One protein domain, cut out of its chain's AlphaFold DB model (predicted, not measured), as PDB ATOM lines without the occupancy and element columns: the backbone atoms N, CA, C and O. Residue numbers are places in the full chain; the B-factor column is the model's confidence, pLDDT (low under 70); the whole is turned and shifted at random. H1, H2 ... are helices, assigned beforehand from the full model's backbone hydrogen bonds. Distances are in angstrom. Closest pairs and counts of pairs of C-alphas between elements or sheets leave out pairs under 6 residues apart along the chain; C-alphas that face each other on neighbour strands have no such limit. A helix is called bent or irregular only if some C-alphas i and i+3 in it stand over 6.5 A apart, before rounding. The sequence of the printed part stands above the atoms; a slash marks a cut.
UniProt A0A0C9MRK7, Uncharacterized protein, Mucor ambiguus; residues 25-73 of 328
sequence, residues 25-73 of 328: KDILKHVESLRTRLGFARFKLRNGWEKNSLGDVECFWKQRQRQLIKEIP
ATOM      1  N   LYS A  25     -18.605 -61.060 -29.740       86.94
ATOM      2  CA  LYS A  25     -17.851 -60.851 -28.492       86.94
ATOM      3  C   LYS A  25     -16.339 -60.870 -28.709       86.94
ATOM      4  O   LYS A  25     -15.631 -60.070 -28.106       86.94
ATOM      5  N   ASP A  26     -15.848 -61.745 -29.575       85.12
ATOM      6  CA  ASP A  26     -14.425 -61.843 -29.891       85.12
ATOM      7  C   ASP A  26     -13.969 -60.683 -30.779       85.12
ATOM      8  O   ASP A  26     -12.879 -60.154 -30.576       85.12
ATOM      9  N   ILE A  27     -14.836 -60.197 -31.671       89.06
ATOM     10  CA  ILE A  27     -14.619 -58.961 -32.432       89.06
ATOM     11  C   ILE A  27     -14.519 -57.771 -31.473       89.06
ATOM     12  O   ILE A  27     -13.578 -56.988 -31.578       89.06
ATOM     13  N   LEU A  28     -15.427 -57.645 -30.498       93.12
ATOM     14  CA  LEU A  28     -15.360 -56.575 -29.493       93.12
ATOM     15  C   LEU A  28     -14.070 -56.641 -28.661       93.12
ATOM     16  O   LEU A  28     -13.389 -55.624 -28.533       93.12
ATOM     17  N   LYS A  29     -13.681 -57.829 -28.178       89.81
ATOM     18  CA  LYS A  29     -12.401 -58.034 -27.473       89.81
ATOM     19  C   LYS A  29     -11.202 -57.674 -28.347       89.81
ATOM     20  O   LYS A  29     -10.241 -57.069 -27.876       89.81
ATOM     21  N   HIS A  30     -11.248 -58.029 -29.627       92.06
ATOM     22  CA  HIS A  30     -10.187 -57.703 -30.569       92.06
ATOM     23  C   HIS A  30     -10.086 -56.191 -30.803       92.06
ATOM     24  O   HIS A  30      -8.989 -55.632 -30.755       92.06
ATOM     25  N   VAL A  31     -11.218 -55.505 -30.977       96.25
ATOM     26  CA  VAL A  31     -11.277 -54.041 -31.108       96.25
ATOM     27  C   VAL A  31     -10.768 -53.353 -29.841       96.25
ATOM     28  O   VAL A  31     -10.028 -52.372 -29.931       96.25
ATOM     29  N   GLU A  32     -11.109 -53.865 -28.662       95.00
ATOM     30  CA  GLU A  32     -10.610 -53.351 -27.385       95.00
ATOM     31  C   GLU A  32      -9.094 -53.548 -27.246       95.00
ATOM     32  O   GLU A  32      -8.370 -52.601 -26.936       95.00
ATOM     33  N   SER A  33      -8.587 -54.734 -27.590       92.94
ATOM     34  CA  SER A  33      -7.149 -55.011 -27.649       92.94
ATOM     35  C   SER A  33      -6.423 -54.053 -28.601       92.94
ATOM     36  O   SER A  33      -5.394 -53.469 -28.244       92.94
ATOM     37  N   LEU A  34      -6.981 -53.825 -29.795       96.12
ATOM     38  CA  LEU A  34      -6.442 -52.874 -30.763       96.12
ATOM     39  C   LEU A  34      -6.439 -51.445 -30.216       96.12
ATOM     40  O   LEU A  34      -5.422 -50.763 -30.344       96.12
ATOM     41  N   ARG A  35      -7.519 -50.995 -29.565       95.44
ATOM     42  CA  ARG A  35      -7.584 -49.667 -28.928       95.44
ATOM     43  C   ARG A  35      -6.503 -49.498 -27.867       95.44
ATOM     44  O   ARG A  35      -5.809 -48.482 -27.877       95.44
ATOM     45  N   THR A  36      -6.304 -50.500 -27.015       87.69
ATOM     46  CA  THR A  36      -5.260 -50.484 -25.981       87.69
ATOM     47  C   THR A  36      -3.864 -50.430 -26.596       87.69
ATOM     48  O   THR A  36      -3.049 -49.587 -26.214       87.69
ATOM     49  N   ARG A  37      -3.591 -51.255 -27.617       87.69
ATOM     50  CA  ARG A  37      -2.311 -51.232 -28.348       87.69
ATOM     51  C   ARG A  37      -2.061 -49.884 -29.023       87.69
ATOM     52  O   ARG A  37      -0.940 -49.381 -28.972       87.69
ATOM     53  N   LEU A  38      -3.090 -49.277 -29.616       95.62
ATOM     54  CA  LEU A  38      -2.991 -47.963 -30.253       95.62
ATOM     55  C   LEU A  38      -2.747 -46.852 -29.221       95.62
ATOM     56  O   LEU A  38      -1.948 -45.949 -29.463       95.62
ATOM     57  N   GLY A  39      -3.390 -46.939 -28.053       87.38
ATOM     58  CA  GLY A  39      -3.147 -46.046 -26.919       87.38
ATOM     59  C   GLY A  39      -1.707 -46.138 -26.418       87.38
ATOM     60  O   GLY A  39      -1.042 -45.115 -26.252       87.38
ATOM     61  N   PHE A  40      -1.187 -47.356 -26.272       78.25
ATOM     62  CA  PHE A  40       0.202 -47.590 -25.884       78.25
ATOM     63  C   PHE A  40       1.199 -47.078 -26.930       78.25
ATOM     64  O   PHE A  40       2.189 -46.439 -26.576       78.25
ATOM     65  N   ALA A  41       0.921 -47.287 -28.220       81.62
ATOM     66  CA  ALA A  41       1.732 -46.725 -29.296       81.62
ATOM     67  C   ALA A  41       1.748 -45.190 -29.227       81.62
ATOM     68  O   ALA A  41       2.819 -44.597 -29.176       81.62
ATOM     69  N   ARG A  42       0.584 -44.536 -29.108       86.38
ATOM     70  CA  ARG A  42       0.494 -43.072 -28.949       86.38
ATOM     71  C   ARG A  42       1.255 -42.567 -27.728       86.38
ATOM     72  O   ARG A  42       1.930 -41.545 -27.816       86.38
ATOM     73  N   PHE A  43       1.165 -43.276 -26.605       81.31
ATOM     74  CA  PHE A  43       1.944 -42.965 -25.410       81.31
ATOM     75  C   PHE A  43       3.448 -43.023 -25.703       81.31
ATOM     76  O   PHE A  43       4.159 -42.077 -25.375       81.31
ATOM     77  N   LYS A  44       3.935 -44.077 -26.368       84.38
ATOM     78  CA  LYS A  44       5.345 -44.185 -26.771       84.38
ATOM     79  C   LYS A  44       5.791 -43.025 -27.663       84.38
ATOM     80  O   LYS A  44       6.794 -42.389 -27.345       84.38
ATOM     81  N   LEU A  45       5.025 -42.715 -28.713       84.81
ATOM     82  CA  LEU A  45       5.327 -41.602 -29.628       84.81
ATOM     83  C   LEU A  45       5.395 -40.271 -28.858       84.81
ATOM     84  O   LEU A  45       6.373 -39.533 -28.946       84.81
ATOM     85  N   ARG A  46       4.405 -40.002 -27.992       84.31
ATOM     86  CA  ARG A  46       4.339 -38.765 -27.195       84.31
ATOM     87  C   ARG A  46       5.490 -38.620 -26.195       84.31
ATOM     88  O   ARG A  46       5.879 -37.499 -25.889       84.31
ATOM     89  N   ASN A  47       6.033 -39.727 -25.696       82.44
ATOM     90  CA  ASN A  47       7.184 -39.730 -24.790       82.44
ATOM     91  C   ASN A  47       8.532 -39.818 -25.533       82.44
ATOM     92  O   ASN A  47       9.557 -40.069 -24.903       82.44
ATOM     93  N   GLY A  48       8.550 -39.648 -26.860       83.88
ATOM     94  CA  GLY A  48       9.786 -39.612 -27.643       83.88
ATOM     95  C   GLY A  48      10.493 -40.963 -27.777       83.88
ATOM     96  O   GLY A  48      11.681 -40.995 -28.084       83.88
ATOM     97  N   TRP A  49       9.785 -42.084 -27.587       82.19
ATOM     98  CA  TRP A  49      10.370 -43.431 -27.709       82.19
ATOM     99  C   TRP A  49      10.860 -43.758 -29.128       82.19
ATOM    100  O   TRP A  49      11.566 -44.737 -29.314       82.19
ATOM    101  N   GLU A  50      10.496 -42.955 -30.126       79.94
ATOM    102  CA  GLU A  50      10.980 -43.086 -31.508       79.94
ATOM    103  C   GLU A  50      12.467 -42.743 -31.644       79.94
ATOM    104  O   GLU A  50      13.144 -43.250 -32.532       79.94
ATOM    105  N   LYS A  51      12.963 -41.860 -30.771       84.38
ATOM    106  CA  LYS A  51      14.336 -41.336 -30.809       84.38
ATOM    107  C   LYS A  51      15.212 -41.913 -29.703       84.38
ATOM    108  O   LYS A  51      16.427 -41.777 -29.759       84.38
ATOM    109  N   ASN A  52      14.581 -42.535 -28.715       78.00
ATOM    110  CA  ASN A  52      15.226 -43.055 -27.526       78.00
ATOM    111  C   ASN A  52      15.455 -44.555 -27.704       78.00
ATOM    112  O   ASN A  52      14.514 -45.316 -27.945       78.00
ATOM    113  N   SER A  53      16.703 -44.984 -27.550       83.06
ATOM    114  CA  SER A  53      17.029 -46.401 -27.435       83.06
ATOM    115  C   SER A  53      16.314 -47.002 -26.217       83.06
ATOM    116  O   SER A  53      15.971 -46.299 -25.263       83.06
ATOM    117  N   LEU A  54      16.125 -48.325 -26.202       75.56
ATOM    118  CA  LEU A  54      15.659 -49.047 -25.010       75.56
ATOM    119  C   LEU A  54      16.480 -48.672 -23.762       75.56
ATOM    120  O   LEU A  54      15.911 -48.518 -22.682       75.56
ATOM    121  N   GLY A  55      17.789 -48.448 -23.932       82.00
ATOM    122  CA  GLY A  55      18.670 -47.985 -22.858       82.00
ATOM    123  C   GLY A  55      18.321 -46.587 -22.337       82.00
ATOM    124  O   GLY A  55      18.349 -46.361 -21.131       82.00
ATOM    125  N   ASP A  56      17.910 -45.663 -23.209       83.38
ATOM    126  CA  ASP A  56      17.526 -44.303 -22.809       83.38
ATOM    127  C   ASP A  56      16.225 -44.317 -22.003       83.38
ATOM    128  O   ASP A  56      16.106 -43.635 -20.987       83.38
ATOM    129  N   VAL A  57      15.259 -45.146 -22.412       74.81
ATOM    130  CA  VAL A  57      14.004 -45.347 -21.673       74.81
ATOM    131  C   VAL A  57      14.274 -45.919 -20.282       74.81
ATOM    132  O   VAL A  57      13.687 -45.453 -19.302       74.81
ATOM    133  N   GLU A  58      15.174 -46.897 -20.172       79.56
ATOM    134  CA  GLU A  58      15.576 -47.462 -18.884       79.56
ATOM    135  C   GLU A  58      16.267 -46.410 -18.000       79.56
ATOM    136  O   GLU A  58      15.947 -46.290 -16.813       79.56
ATOM    137  N   CYS A  59      17.158 -45.597 -18.575       82.31
ATOM    138  CA  CYS A  59      17.796 -44.476 -17.885       82.31
ATOM    139  C   CYS A  59      16.772 -43.447 -17.387       82.31
ATOM    140  O   CYS A  59      16.828 -43.063 -16.216       82.31
ATOM    141  N   PHE A  60      15.800 -43.049 -18.214       80.00
ATOM    142  CA  PHE A  60      14.726 -42.135 -17.807       80.00
ATOM    143  C   PHE A  60      13.850 -42.723 -16.707       80.00
ATOM    144  O   PHE A  60      13.489 -42.019 -15.762       80.00
ATOM    145  N   TRP A  61      13.521 -44.010 -16.796       78.62
ATOM    146  CA  TRP A  61      12.747 -44.683 -15.761       78.62
ATOM    147  C   TRP A  61      13.512 -44.713 -14.434       78.62
ATOM    148  O   TRP A  61      12.969 -44.289 -13.414       78.62
ATOM    149  N   LYS A  62      14.799 -45.082 -14.445       84.00
ATOM    150  CA  LYS A  62      15.674 -45.025 -13.259       84.00
ATOM    151  C   LYS A  62      15.810 -43.606 -12.708       84.00
ATOM    152  O   LYS A  62      15.763 -43.413 -11.495       84.00
ATOM    153  N   GLN A  63      15.954 -42.602 -13.572       87.88
ATOM    154  CA  GLN A  63      16.031 -41.198 -13.165       87.88
ATOM    155  C   GLN A  63      14.733 -40.740 -12.496       87.88
ATOM    156  O   GLN A  63      14.780 -40.105 -11.442       87.88
ATOM    157  N   ARG A  64      13.581 -41.103 -13.065       83.44
ATOM    158  CA  ARG A  64      12.267 -40.782 -12.504       83.44
ATOM    159  C   ARG A  64      12.020 -41.496 -11.177       83.44
ATOM    160  O   ARG A  64      11.523 -40.872 -10.251       83.44
ATOM    161  N   GLN A  65      12.435 -42.756 -11.050       79.94
ATOM    162  CA  GLN A  65      12.410 -43.483  -9.776       79.94
ATOM    163  C   GLN A  65      13.274 -42.783  -8.718       79.94
ATOM    164  O   GLN A  65      12.819 -42.559  -7.602       79.94
ATOM    165  N   ARG A  66      14.487 -42.337  -9.075       86.38
ATOM    166  CA  ARG A  66      15.346 -41.562  -8.161       86.38
ATOM    167  C   ARG A  66      14.725 -40.225  -7.753       86.38
ATOM    168  O   ARG A  66      14.922 -39.807  -6.618       86.38
ATOM    169  N   GLN A  67      14.010 -39.544  -8.649       86.88
ATOM    170  CA  GLN A  67      13.274 -38.320  -8.306       86.88
ATOM    171  C   GLN A  67      12.134 -38.616  -7.333       86.88
ATOM    172  O   GLN A  67      12.027 -37.945  -6.314       86.88
ATOM    173  N   LEU A  68      11.359 -39.668  -7.592       85.69
ATOM    174  CA  LEU A  68      10.249 -40.065  -6.730       85.69
ATOM    175  C   LEU A  68      10.740 -40.449  -5.327       85.69
ATOM    176  O   LEU A  68      10.158 -40.024  -4.340       85.69
ATOM    177  N   ILE A  69      11.877 -41.147  -5.225       82.56
ATOM    178  CA  ILE A  69      12.518 -41.455  -3.936       82.56
ATOM    179  C   ILE A  69      12.997 -40.185  -3.216       82.56
ATOM    180  O   ILE A  69      12.902 -40.113  -1.996       82.56
ATOM    181  N   LYS A  70      13.487 -39.172  -3.943       83.00
ATOM    182  CA  LYS A  70      13.870 -37.879  -3.345       83.00
ATOM    183  C   LYS A  70      12.672 -37.079  -2.832       83.00
ATOM    184  O   LYS A  70      12.847 -36.265  -1.932       83.00
ATOM    185  N   GLU A  71      11.495 -37.275  -3.419       84.56
ATOM    186  CA  GLU A  71      10.256 -36.620  -2.990       84.56
ATOM    187  C   GLU A  71       9.613 -37.299  -1.780       84.56
ATOM    188  O   GLU A  71       8.854 -36.646  -1.063       84.56
ATOM    189  N   ILE A  72       9.921 -38.573  -1.514       83.50
ATOM    190  CA  ILE A  72       9.481 -39.221  -0.278       83.50
ATOM    191  C   ILE A  72      10.136 -38.459   0.884       83.50
ATOM    192  O   ILE A  72      11.368 -38.431   0.973       83.50
ATOM    193  N   PRO A  73       9.350 -37.812   1.767       84.56
ATOM    194  CA  PRO A  73       9.910 -37.050   2.866       84.56
ATOM    195  C   PRO A  73      10.744 -37.991   3.726       84.56
ATOM    196  O   PRO A  73      10.235 -38.977   4.261       84.56
TER     197      PRO A  73
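AT A GLANCE: This is residues 25 to 73 of the 328 residues of an uncharacterized protein of Mucor ambiguus (UniProt A0A0C9MRK7). Two helices joined end to end through a loop make an open, bent shape, an L-like or wide V-like corner, with H1 as the longer arm, H2 as the other and residues 47 to 53 at the corner. Residues 25 to 40 of H1 stick out on one side and residues 61 to 73, with the last turns of H2, on the other, and the space between the arms is empty. The printed part has 49 residues, with two named helices in the order H1, H2 and no named strand, and its class is all helix. It is extended, with a radius of gyration of the C-alphas of 15.8 A, and flat, spanning 47 by 29 by 15 A.

IN THESE COORDINATES: Find C-alpha 25 at (-17.851, -60.851, -28.492); from there H1, residues 25 to 46, runs 31.3 A to C-alpha 46 at (4.339, -38.765, -27.195). Go on through residues 47 to 53 to Leu 54, where H2, residues 54 to 71, begins; it runs 25.9 A to C-alpha 71 at (10.256, -36.620, -2.990).

HOW THE PARTS SIT: Look along H1 and you find x and y rising, with direction components of 0.73 and 0.67; along H2 it is mainly z that rises, with a component of 0.89. H1 and H2 are apart, with no C-alpha of the one within 8 A of the other. Check the backbone O and N atoms: in H1 and H2 every O i to N i+4 pair is within hydrogen-bond range.

THE WHOLE: The two C-alphas farthest apart are those of Ile 27 and Pro 73, at 48.2 A. The printed part has no cut, and the link from H1 to H2, 7 residues, is short. In the B-factor column the mean pLDDT of the printed part is 85.2, and no printed residue is under 70.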